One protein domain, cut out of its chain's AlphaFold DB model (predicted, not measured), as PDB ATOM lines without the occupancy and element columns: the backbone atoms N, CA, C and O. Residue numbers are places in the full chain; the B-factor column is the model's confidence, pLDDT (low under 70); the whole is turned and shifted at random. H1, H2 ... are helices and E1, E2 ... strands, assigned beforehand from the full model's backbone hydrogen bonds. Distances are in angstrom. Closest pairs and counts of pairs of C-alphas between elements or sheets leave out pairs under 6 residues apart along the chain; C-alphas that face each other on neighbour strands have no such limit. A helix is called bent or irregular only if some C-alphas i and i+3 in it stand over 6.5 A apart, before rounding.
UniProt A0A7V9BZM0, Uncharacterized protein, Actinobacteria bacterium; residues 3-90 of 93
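Overview. This is residues 3 to 90 of the 93 residues of an uncharacterized protein of Actinobacteria bacterium (UniProt A0A7V9BZM0). Two small twisted sheets of three strands meet where E2 comes beside E4, and the short helix H1 packs on both. H2 makes one end of the longest axis, and the loop of residues 32 to 43 makes the other. The printed part has 88 residues with two named helices and six named strands, in the order E1 E2 E3 E4 H1 H2 E5 E6, of mixed class. One sheet, E2 E1 E3, is mixed; the other, E4 E6 E5, is antiparallel. The whole is compact, with a radius of gyration of the C-alphas of 12.2 A and spans of 36 by 27 by 18 A.

Along the chain. E1, residues 3 to 9, 16.5 A, begins at C-alpha 3 (211.563, 205.172, 209.708). E2, residues 12 to 20, 21.0 A, bends by 74 degrees at residue 15. E3 is residues 28 to 31, 10.1 A; E4, residues 44 to 47, 10.0 A; H1, residues 48 to 55, 10.8 A. H2, residues 57 to 69, 18.7 A, is only just irregular: C-alphas 62 and 65 are 6.9 A apart. E5 is residues 73 to 76, 10.2 A. E6, residues 79 to 84, 15.5 A, ends at C-alpha 84 (217.415, 196.544, 212.775).

Arrangement. E1 and E2 form an antiparallel hairpin, with N 4 and O 17 2.9 A apart; E3 is parallel to E1, with N 5 and O 30 at 2.8 A. E6 is antiparallel to E4, N 82 to O 46 2.8 A, and forms a hairpin with E5, N 81 to O 74 2.8 A. The closest C-alphas of E2 and E4, Val 12 and Leu 45, are 4.7 A apart. H1 is on both sheets, at a height of 9.2 A over E2 E1 E3 and 6.2 A over E4 E6 E5; its closest C-alphas are Met 54 to Cys 18 of E2, 6.0 A, and Val 48 to Tyr 81 of E6, 5.1 A. E4, H1, H2 and E5 make a split strand-helix-strand unit, two strands of one sheet that are not neighbours, with the helices between them along the chain and E6 between them in the sheet; its crossover is right-handed. H2 only grazes E4 E6 E5 with residues 64 to 68, and with residues 59 to 60 alone it only just touches H1, only at the corner, with 3 pairs of C-alphas within 8 A; the closest are Lys 52 and Ala 60, 5.3 A. Every O i to N i+4 pair is within hydrogen-bond range in H1, and 7 of 9 in H2.

Size, cuts and confidence. The C-alphas farthest apart, Glu 37 and Asp 58, are 37.1 A apart. The printed part has no cut, the link E3 to E4 is long, and no printed residue is under 70 in pLDDT.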
ATOM      1  N   ILE A   3     212.330 205.128 208.465       98.31
ATOM      2  CA  ILE A   3     211.563 205.172 209.708       98.31
ATOM      3  C   ILE A   3     212.378 205.946 210.730       98.31
ATOM      4  O   ILE A   3     213.568 205.680 210.867       98.31
ATOM      5  N   VAL A   4     211.745 206.862 211.454       98.38
ATOM      6  CA  VAL A   4     212.345 207.509 212.623       98.38
ATOM      7  C   VAL A   4     211.724 206.939 213.891       98.38
ATOM      8  O   VAL A   4     210.502 206.929 214.024       98.38
ATOM      9  N   ALA A   5     212.550 206.441 214.806       98.44
ATOM     10  CA  ALA A   5     212.155 206.047 216.152       98.44
ATOM     11  C   ALA A   5     212.399 207.209 217.119       98.44
ATOM     12  O   ALA A   5     213.526 207.687 217.251       98.44
ATOM     13  N   THR A   6     211.348 207.644 217.809       98.06
ATOM     14  CA  THR A   6     211.382 208.753 218.777       98.06
ATOM     15  C   THR A   6     211.297 208.274 220.226       98.06
ATOM     16  O   THR A   6     211.543 209.043 221.149       98.06
ATOM     17  N   SER A   7     211.005 206.988 220.444       98.00
ATOM     18  CA  SER A   7     211.082 206.341 221.754       98.00
ATOM     19  C   SER A   7     211.539 204.896 221.604       98.00
ATOM     20  O   SER A   7     210.947 204.127 220.841       98.00
ATOM     21  N   VAL A   8     212.602 204.556 222.330       98.00
ATOM     22  CA  VAL A   8     213.209 203.227 222.385       98.00
ATOM     23  C   VAL A   8     213.449 202.890 223.852       98.00
ATOM     24  O   VAL A   8     213.878 203.761 224.602       98.00
ATOM     25  N   PHE A   9     213.144 201.656 224.247       96.50
ATOM     26  CA  PHE A   9     213.459 201.131 225.572       96.50
ATOM     27  C   PHE A   9     213.764 199.637 225.475       96.50
ATOM     28  O   PHE A   9     213.007 198.909 224.829       96.50
ATOM     29  N   GLU A  10     214.870 199.189 226.073       95.25
ATOM     30  CA  GLU A  10     215.335 197.790 226.004       95.25
ATOM     31  C   GLU A  10     215.289 197.205 224.577       95.25
ATOM     32  O   GLU A  10     214.711 196.140 224.321       95.25
ATOM     33  N   ARG A  11     215.871 197.940 223.621       97.56
ATOM     34  CA  ARG A  11     215.895 197.654 222.177       97.56
ATOM     35  C   ARG A  11     214.556 197.777 221.452       97.56
ATOM     36  O   ARG A  11     214.547 197.778 220.223       97.56
ATOM     37  N   VAL A  12     213.428 197.889 222.145       97.94
ATOM     38  CA  VAL A  12     212.098 197.941 221.522       97.94
ATOM     39  C   VAL A  12     211.735 199.371 221.144       97.94
ATOM     40  O   VAL A  12     211.833 200.289 221.956       97.94
ATOM     41  N   VAL A  13     211.282 199.563 219.907       98.38
ATOM     42  CA  VAL A  13     210.737 200.833 219.422       98.38
ATOM     43  C   VAL A  13     209.276 200.954 219.857       98.38
ATOM     44  O   VAL A  13     208.443 200.149 219.445       98.38
ATOM     45  N   TYR A  14     208.964 201.984 220.645       97.44
ATOM     46  CA  TYR A  14     207.605 202.266 221.133       97.44
ATOM     47  C   TYR A  14     206.890 203.339 220.313       97.44
ATOM     48  O   TYR A  14     205.688 203.246 220.078       97.44
ATOM     49  N   TYR A  15     207.627 204.356 219.861       98.00
ATOM     50  CA  TYR A  15     207.086 205.412 219.010       98.00
ATOM     51  C   TYR A  15     207.957 205.602 217.781       98.00
ATOM     52  O   TYR A  15     209.180 205.739 217.874       98.00
ATOM     53  N   CYS A  16     207.309 205.612 216.617       98.25
ATOM     54  CA  CYS A  16     207.962 205.828 215.340       98.25
ATOM     55  C   CYS A  16     207.030 206.444 214.293       98.25
ATOM     56  O   CYS A  16     205.797 206.386 214.393       98.25
ATOM     57  N   ALA A  17     207.647 206.998 213.253       97.62
ATOM     58  CA  ALA A  17     206.968 207.507 212.073       97.62
ATOM     59  C   ALA A  17     207.709 207.109 210.792       97.62
ATOM     60  O   ALA A  17     208.931 206.942 210.784       97.62
ATOM     61  N   CYS A  18     206.964 206.994 209.693       97.69
ATOM     62  CA  CYS A  18     207.529 206.834 208.358       97.69
ATOM     63  C   CYS A  18     207.842 208.220 207.789       97.69
ATOM     64  O   CYS A  18     206.943 209.045 207.645       97.69
ATOM     65  N   LEU A  19     209.110 208.476 207.477       96.81
ATOM     66  CA  LEU A  19     209.555 209.708 206.821       96.81
ATOM     67  C   LEU A  19     209.544 209.591 205.292       96.81
ATOM     68  O   LEU A  19     209.514 210.603 204.598       96.81
ATOM     69  N   ASP A  20     209.646 208.367 204.769       95.50
ATOM     70  CA  ASP A  20     209.694 208.075 203.337       95.50
ATOM     71  C   ASP A  20     209.307 206.612 203.085       95.50
ATOM     72  O   ASP A  20     209.980 205.697 203.564       95.50
ATOM     73  N   GLU A  21     208.254 206.370 202.310       95.06
ATOM     74  CA  GLU A  21     207.698 205.031 202.078       95.06
ATOM     75  C   GLU A  21     208.189 204.339 200.795       95.06
ATOM     76  O   GLU A  21     207.889 203.167 200.592       95.06
ATOM     77  N   ARG A  22     209.001 204.998 199.954       94.19
ATOM     78  CA  ARG A  22     209.281 204.573 198.561       94.19
ATOM     79  C   ARG A  22     209.910 203.187 198.364       94.19
ATOM     80  O   ARG A  22     209.838 202.649 197.266       94.19
ATOM     81  N   ASP A  23     210.541 202.617 199.389       95.38
ATOM     82  CA  ASP A  23     211.181 201.291 199.311       95.38
ATOM     83  C   ASP A  23     210.852 200.448 200.557       95.38
ATOM     84  O   ASP A  23     211.666 200.357 201.483       95.38
ATOM     85  N   PRO A  24     209.633 199.896 200.650       95.06
ATOM     86  CA  PRO A  24     209.183 199.156 201.825       95.06
ATOM     87  C   PRO A  24     209.918 197.820 202.012       95.06
ATOM     88  O   PRO A  24     209.862 197.278 203.114       95.06
ATOM     89  N   ALA A  25     210.616 197.315 200.986       95.94
ATOM     90  CA  ALA A  25     211.425 196.094 201.034       95.94
ATOM     91  C   ALA A  25     212.787 196.313 201.715       95.94
ATOM     92  O   ALA A  25     213.363 195.384 202.280       95.94
ATOM     93  N   HIS A  26     213.294 197.549 201.722       96.38
ATOM     94  CA  HIS A  26     214.547 197.910 202.386       96.38
ATOM     95  C   HIS A  26     214.321 199.077 203.359       96.38
ATOM     96  O   HIS A  26     214.738 200.215 203.113       96.38
ATOM     97  N   PRO A  27     213.625 198.829 204.483       97.25
ATOM     98  CA  PRO A  27     213.475 199.837 205.512       97.25
ATOM     99  C   PRO A  27     214.819 200.085 206.199       97.25
ATOM    100  O   PRO A  27     215.556 199.144 206.510       97.25
ATOM    101  N   VAL A  28     215.097 201.357 206.470       97.56
ATOM    102  CA  VAL A  28     216.200 201.814 207.317       97.56
ATOM    103  C   VAL A  28     215.636 202.527 208.540       97.56
ATOM    104  O   VAL A  28     214.601 203.193 208.447       97.56
ATOM    105  N   LEU A  29     216.327 202.382 209.671       98.38
ATOM    106  CA  LEU A  29     215.933 202.975 210.943       98.38
ATOM    107  C   LEU A  29     216.861 204.138 211.301       98.38
ATOM    108  O   LEU A  29     218.083 203.983 211.384       98.38
ATOM    109  N   GLU A  30     216.255 205.293 211.520       98.31
ATOM    110  CA  GLU A  30     216.857 206.459 212.150       98.31
ATOM    111  C   GLU A  30     216.335 206.568 213.586       98.31
ATOM    112  O   GLU A  30     215.182 206.238 213.860       98.31
ATOM    113  N   VAL A  31     217.181 207.004 214.513       98.19
ATOM    114  CA  VAL A  31     216.860 207.084 215.939       98.19
ATOM    115  C   VAL A  31     217.067 208.509 216.420       98.19
ATOM    116  O   VAL A  31     218.194 209.004 216.440       98.19
ATOM    117  N   ASP A  32     215.961 209.117 216.832       97.38
ATOM    118  CA  ASP A  32     215.873 210.434 217.469       97.38
ATOM    119  C   ASP A  32     215.534 210.327 218.967       97.38
ATOM    120  O   ASP A  32     215.481 211.310 219.697       97.38
ATOM    121  N   ALA A  33     215.305 209.105 219.455       96.69
ATOM    122  CA  ALA A  33     215.026 208.837 220.858       96.69
ATOM    123  C   ALA A  33     216.222 209.189 221.758       96.69
ATOM    124  O   ALA A  33     217.380 208.936 221.413       96.69
ATOM    125  N   LEU A  34     215.963 209.695 222.964       95.56
ATOM    126  CA  LEU A  34     216.964 209.686 224.032       95.56
ATOM    127  C   LEU A  34     217.216 208.230 224.446       95.56
ATOM    128  O   LEU A  34     216.295 207.579 224.929       95.56
ATOM    129  N   LEU A  35     218.437 207.735 224.246       95.56
ATOM    130  CA  LEU A  35     218.828 206.375 224.626       95.56
ATOM    131  C   LEU A  35     219.557 206.419 225.966       95.56
ATOM    132  O   LEU A  35     220.470 207.230 226.143       95.56
ATOM    133  N   ARG A  36     219.159 205.555 226.896       94.19
ATOM    134  CA  ARG A  36     219.934 205.247 228.097       94.19
ATOM    135  C   ARG A  36     220.909 204.109 227.809       94.19
ATOM    136  O   ARG A  36     220.926 203.539 226.717       94.19
ATOM    137  N   GLU A  37     221.734 203.809 228.806       91.50
ATOM    138  CA  GLU A  37     222.491 202.560 228.841       91.50
ATOM    139  C   GLU A  37     221.533 201.377 228.607       91.50
ATOM    140  O   GLU A  37     220.370 201.431 229.007       91.50
ATOM    141  N   ASP A  38     221.995 200.370 227.870       90.81
ATOM    142  CA  ASP A  38     221.263 199.157 227.475       90.81
ATOM    143  C   ASP A  38     220.093 199.314 226.479       90.81
ATOM    144  O   ASP A  38     219.726 198.342 225.810       90.81
ATOM    145  N   ASP A  39     219.552 200.520 226.258       95.00
ATOM    146  CA  ASP A  39     218.416 200.724 225.337       95.00
ATOM    147  C   ASP A  39     218.713 200.306 223.885       95.00
ATOM    148  O   ASP A  39     217.787 200.041 223.116       95.00
ATOM    149  N   ALA A  40     219.990 200.233 223.500       94.56
ATOM    150  CA  ALA A  40     220.438 199.812 222.174       94.56
ATOM    151  C   ALA A  40     221.579 198.779 222.217       94.56
ATOM    152  O   ALA A  40     222.396 198.737 221.293       94.56
ATOM    153  N   ASP A  41     221.637 197.939 223.258       92.62
ATOM    154  CA  ASP A  41     222.597 196.826 223.346       92.62
ATOM    155  C   ASP A  41     222.180 195.648 222.439       92.62
ATOM    156  O   ASP A  41     221.702 194.598 222.869       92.62
ATOM    157  N   GLY A  42     222.257 195.875 221.125       94.38
ATOM    158  CA  GLY A  42     221.897 194.916 220.083       94.38
ATOM    159  C   GLY A  42     220.946 195.487 219.024       94.38
ATOM    160  O   GLY A  42     220.757 196.702 218.926       94.38
ATOM    161  N   PRO A  43     220.337 194.617 218.193       97.38
ATOM    162  CA  PRO A  43     219.385 195.048 217.178       97.38
ATOM    163  C   PRO A  43     218.174 195.733 217.804       97.38
ATOM    164  O   PRO A  43     217.584 195.193 218.746       97.38
ATOM    165  N   LEU A  44     217.777 196.869 217.228       98.31
ATOM    166  CA  LEU A  44     216.529 197.534 217.584       98.31
ATOM    167  C   LEU A  44     215.346 196.816 216.936       98.31
ATOM    168  O   LEU A  44     215.412 196.383 215.783       98.31
ATOM    169  N   LEU A  45     214.265 196.692 217.690       98.50
ATOM    170  CA  LEU A  45     213.113 195.868 217.373       98.50
ATOM    171  C   LEU A  45     211.903 196.764 217.123       98.50
ATOM    172  O   LEU A  45     211.356 197.368 218.043       98.50
ATOM    173  N   LEU A  46     211.477 196.842 215.865       98.56
ATOM    174  CA  LEU A  46     210.261 197.548 215.472       98.56
ATOM    175  C   LEU A  46     209.095 196.557 215.418       98.56
ATOM    176  O   LEU A  46     209.184 195.605 214.640       98.56
ATOM    177  N   PRO A  47     207.989 196.760 216.151       98.44
ATOM    178  CA  PRO A  47     206.824 195.894 216.023       98.44
ATOM    179  C   PRO A  47     206.369 195.784 214.563       98.44
ATOM    180  O   PRO A  47     206.172 196.787 213.872       98.44
ATOM    181  N   VAL A  48     206.130 194.563 214.075       98.25
ATOM    182  CA  VAL A  48     205.590 194.355 212.718       98.25
ATOM    183  C   VAL A  48     204.230 195.047 212.551       98.25
ATOM    184  O   VAL A  48     203.864 195.445 211.445       98.25
ATOM    185  N   ALA A  49     203.485 195.228 213.646       98.12
ATOM    186  CA  ALA A  49     202.252 196.007 213.666       98.12
ATOM    187  C   ALA A  49     202.477 197.477 213.269       98.12
ATOM    188  O   ALA A  49     201.715 197.998 212.455       98.12
ATOM    189  N   ASP A  50     203.540 198.122 213.755       98.38
ATOM    190  CA  ASP A  50     203.873 199.497 213.371       98.38
ATOM    191  C   ASP A  50     204.339 199.594 211.925       98.38
ATOM    192  O   ASP A  50     203.923 200.500 211.206       98.38
ATOM    193  N   TYR A  51     205.127 198.624 211.454       98.12
ATOM    194  CA  TYR A  51     205.467 198.538 210.034       98.12
ATOM    195  C   TYR A  51     204.200 198.456 209.164       98.12
ATOM    196  O   TYR A  51     204.022 199.272 208.264       98.12
ATOM    197  N   LYS A  52     203.263 197.551 209.488       97.81
ATOM    198  CA  LYS A  52     201.963 197.438 208.796       97.81
ATOM    199  C   LYS A  52     201.160 198.737 208.843       97.81
ATOM    200  O   LYS A  52     200.583 199.124 207.833       97.81
ATOM    201  N   ARG A  53     201.128 199.410 209.997       97.44
ATOM    202  CA  ARG A  53     200.439 200.695 210.175       97.44
ATOM    203  C   ARG A  53     201.029 201.784 209.279       97.44
ATOM    204  O   ARG A  53     200.274 202.590 208.750       97.44
ATOM    205  N   MET A  54     202.351 201.810 209.117       97.19
ATOM    206  CA  MET A  54     203.053 202.841 208.347       97.19
ATOM    207  C   MET A  54     202.879 202.712 206.833       97.19
ATOM    208  O   MET A  54     202.782 203.733 206.168       97.19
ATOM    209  N   ILE A  55     202.863 201.491 206.295       96.50
ATOM    210  CA  ILE A  55     202.875 201.256 204.834       96.50
ATOM    211  C   ILE A  55     201.605 200.592 204.289       96.50
ATOM    212  O   ILE A  55     201.492 200.351 203.089       96.50
ATOM    213  N   GLY A  56     200.654 200.260 205.162       96.81
ATOM    214  CA  GLY A  56     199.436 199.539 204.809       96.81
ATOM    215  C   GLY A  56     199.612 198.016 204.746       96.81
ATOM    216  O   GLY A  56     200.704 197.470 204.564       96.81
ATOM    217  N   PHE A  57     198.495 197.303 204.905       95.94
ATOM    218  CA  PHE A  57     198.479 195.846 205.064       95.94
ATOM    219  C   PHE A  57     198.935 195.080 203.819       95.94
ATOM    220  O   PHE A  57     199.668 194.102 203.962       95.94
ATOM    221  N   ASP A  58     198.539 195.511 202.620       97.06
ATOM    222  CA  ASP A  58     198.863 194.798 201.378       97.06
ATOM    223  C   ASP A  58     200.357 194.870 201.059       97.06
ATOM    224  O   ASP A  58     200.999 193.846 200.815       97.06
ATOM    225  N   VAL A  59     200.934 196.070 201.161       96.62
ATOM    226  CA  VAL A  59     202.371 196.285 200.974       96.62
ATOM    227  C   VAL A  59     203.154 195.529 202.048       96.62
ATOM    228  O   VAL A  59     204.139 194.858 201.736       96.62
ATOM    229  N   ALA A  60     202.695 195.541 203.302       97.12
ATOM    230  CA  ALA A  60     203.366 194.804 204.365       97.12
ATOM    231  C   ALA A  60     203.323 193.293 204.128       97.12
ATOM    232  O   ALA A  60     204.341 192.616 204.265       97.12
ATOM    233  N   LYS A  61     202.169 192.755 203.722       95.81
ATOM    234  CA  LYS A  61     202.007 191.334 203.397       95.81
ATOM    235  C   LYS A  61     202.945 190.902 202.268       95.81
ATOM    236  O   LYS A  61     203.510 189.815 202.362       95.81
ATOM    237  N   ALA A  62     203.139 191.745 201.252       96.81
ATOM    238  CA  ALA A  62     204.032 191.463 200.130       96.81
ATOM    239  C   ALA A  62     205.521 191.388 200.527       96.81
ATOM    240  O   ALA A  62     206.280 190.669 199.884       96.81
ATOM    241  N   ASN A  63     205.935 192.088 201.589       97.31
ATOM    242  CA  ASN A  63     207.343 192.186 202.001       97.31
ATOM    243  C   ASN A  63     207.705 191.298 203.207       97.31
ATOM    244  O   ASN A  63     208.841 190.835 203.321       97.31
ATOM    245  N   LEU A  64     206.752 191.015 204.104       96.81
ATOM    246  CA  LEU A  64     207.010 190.297 205.362       96.81
ATOM    247  C   LEU A  64     207.560 188.881 205.170       96.81
ATOM    248  O   LEU A  64     208.395 188.443 205.960       96.81
ATOM    249  N   SER A  65     207.124 188.161 204.134       95.44
ATOM    250  CA  SER A  65     207.679 186.839 203.818       95.44
ATOM    251  C   SER A  65     209.178 186.917 203.514       95.44
ATOM    252  O   SER A  65     209.937 186.086 204.004       95.44
ATOM    253  N   GLY A  66     209.612 187.948 202.784       96.94
ATOM    254  CA  GLY A  66     211.020 188.204 202.490       96.94
ATOM    255  C   GLY A  66     211.836 188.481 203.752       96.94
ATOM    256  O   GLY A  66     212.903 187.898 203.927       96.94
ATOM    257  N   PHE A  67     211.314 189.298 204.674       97.44
ATOM    258  CA  PHE A  67     211.991 189.564 205.949       97.44
ATOM    259  C   PHE A  67     212.167 188.311 206.799       97.44
ATOM    260  O   PHE A  67     213.260 188.075 207.311       97.44
ATOM    261  N   ARG A  68     211.120 187.492 206.910       97.19
ATOM    262  CA  ARG A  68     211.155 186.240 207.675       97.19
ATOM    263  C   ARG A  68     212.174 185.264 207.102       97.19
ATOM    264  O   ARG A  68     213.031 184.779 207.832       97.19
ATOM    265  N   SER A  69     212.130 185.036 205.790       96.81
ATOM    266  CA  SER A  69     213.074 184.148 205.102       96.81
ATOM    267  C   SER A  69     214.521 184.634 205.198       96.81
ATOM    268  O   SER A  69     215.439 183.821 205.205       96.81
ATOM    269  N   ALA A  70     214.734 185.947 205.299       96.31
ATOM    270  CA  ALA A  70     216.051 186.553 205.479       96.31
ATOM    271  C   ALA A  70     216.514 186.618 206.949       96.31
ATOM    272  O   ALA A  70     217.541 187.235 207.225       96.31
ATOM    273  N   GLY A  71     215.760 186.054 207.903       96.12
ATOM    274  CA  GLY A  71     216.095 186.117 209.330       96.12
ATOM    275  C   GLY A  71     216.054 187.535 209.912       96.12
ATOM    276  O   GLY A  71     216.701 187.812 210.915       96.12
ATOM    277  N   ARG A  72     215.312 188.454 209.279       97.19
ATOM    278  CA  ARG A  72     215.180 189.855 209.714       97.19
ATOM    279  C   ARG A  72     214.045 190.076 210.709       97.19
ATOM    280  O   ARG A  72     213.789 191.218 211.077       97.19
ATOM    281  N   THR A  73     213.349 189.023 211.122       98.00
ATOM    282  CA  THR A  73     212.279 189.098 212.119       98.00
ATOM    283  C   THR A  73     212.642 188.316 213.369       98.00
ATOM    284  O   THR A  73     213.162 187.208 213.273       98.00
ATOM    285  N   GLU A  74     212.298 188.864 214.527       97.00
ATOM    286  CA  GLU A  74     212.461 188.239 215.841       97.00
ATOM    287  C   GLU A  74     211.090 188.142 216.523       97.00
ATOM    288  O   GLU A  74     210.211 188.968 216.279       97.00
ATOM    289  N   SER A  75     210.879 187.129 217.364       97.31
ATOM    290  CA  SER A  75     209.693 187.036 218.223       97.31
ATOM    291  C   SER A  75     210.101 187.117 219.690       97.31
ATOM    292  O   SER A  75     210.945 186.339 220.127       97.31
ATOM    293  N   ARG A  76     209.478 188.025 220.449       94.69
ATOM    294  CA  ARG A  76     209.688 188.211 221.896       94.69
ATOM    295  C   ARG A  76     208.332 188.414 222.565       94.69
ATOM    296  O   ARG A  76     207.532 189.215 222.088       94.69
ATOM    297  N   ASP A  77     208.054 187.635 223.609       93.56
ATOM    298  CA  ASP A  77     206.810 187.694 224.395       93.56
ATOM    299  C   ASP A  77     205.520 187.643 223.546       93.56
ATOM    300  O   ASP A  77     204.522 188.300 223.832       93.56
ATOM    301  N   GLY A  78     205.541 186.859 222.461       95.62
ATOM    302  CA  GLY A  78     204.402 186.685 221.548       95.62
ATOM    303  C   GLY A  78     204.217 187.796 220.506       95.62
ATOM    304  O   GLY A  78     203.278 187.725 219.713       95.62
ATOM    305  N   VAL A  79     205.107 188.791 220.461       97.69
ATOM    306  CA  VAL A  79     205.095 189.872 219.465       97.69
ATOM    307  C   VAL A  79     206.190 189.641 218.423       97.69
ATOM    308  O   VAL A  79     207.325 189.311 218.762       97.69
ATOM    309  N   GLU A  80     205.847 189.819 217.146       98.31
ATOM    310  CA  GLU A  80     206.794 189.770 216.027       98.31
ATOM    311  C   GLU A  80     207.370 191.167 215.758       98.31
ATOM    312  O   GLU A  80     206.626 192.139 215.574       98.31
ATOM    313  N   TYR A  81     208.693 191.250 215.669       98.69
ATOM    314  CA  TYR A  81     209.444 192.472 215.420       98.69
ATOM    315  C   TYR A  81     210.275 192.346 214.148       98.69
ATOM    316  O   TYR A  81     210.830 191.290 213.857       98.69
ATOM    317  N   LEU A  82     210.404 193.445 213.414       98.38
ATOM    318  CA  LEU A  82     211.428 193.624 212.400       98.38
ATOM    319  C   LEU A  82     212.713 194.102 213.090       98.38
ATOM    320  O   LEU A  82     212.713 195.132 213.766       98.38
ATOM    321  N   ALA A  83     213.794 193.349 212.915       98.44
ATOM    322  CA  ALA A  83     215.078 193.612 213.541       98.44
ATOM    323  C   ALA A  83     215.941 194.549 212.682       98.44
ATOM    324  O   ALA A  83     216.153 194.337 211.481       98.44
ATOM    325  N   PHE A  84     216.484 195.574 213.333       98.25
ATOM    326  CA  PHE A  84     217.415 196.544 212.775       98.25
ATOM    327  C   PHE A  84     218.761 196.423 213.499       98.25
ATOM    328  O   PHE A  84     218.990 197.116 214.492       98.25
ATOM    329  N   PRO A  85     219.669 195.547 213.023       97.06
ATOM    330  CA  PRO A  85     221.006 195.406 213.604       97.06
ATOM    331  C   PRO A  85     221.876 196.647 213.377       97.06
ATOM    332  O   PRO A  85     222.838 196.871 214.100       97.06
ATOM    333  N   VAL A  86     221.538 197.451 212.365       96.31
ATOM    334  CA  VAL A  86     222.197 198.717 212.053       96.31
ATOM    335  C   VAL A  86     221.134 199.800 211.942       96.31
ATOM    336  O   VAL A  86     220.137 199.641 211.233       96.31
ATOM    337  N   TRP A  87     221.375 200.914 212.623       97.19
ATOM    338  CA  TRP A  87     220.540 202.109 212.629       97.19
ATOM    339  C   TRP A  87     221.434 203.351 212.656       97.19
ATOM    340  O   TRP A  87     222.648 203.260 212.851       97.19
ATOM    341  N   LYS A  88     220.850 204.520 212.397       96.50
ATOM    342  CA  LYS A  88     221.578 205.797 212.377       96.50
ATOM    343  C   LYS A  88     220.988 206.746 213.402       96.50
ATOM    344  O   LYS A  88     219.772 206.830 213.520       96.50
ATOM    345  N   ARG A  89     221.827 207.500 214.108       95.75
ATOM    346  CA  ARG A  89     221.351 208.663 214.864       95.75
ATOM    347  C   ARG A  89     220.833 209.715 213.877       95.75
ATOM    348  O   ARG A  89     221.470 209.929 212.839       95.75
ATOM    349  N   THR A  90     219.709 210.360 214.175       90.88
ATOM    350  CA  THR A  90     219.341 211.610 213.494       90.88
ATOM    351  C   THR A  90     220.464 212.626 213.724       90.88
ATOM    352  O   THR A  90     221.071 212.667 214.792       90.88
TER     353      THR A  90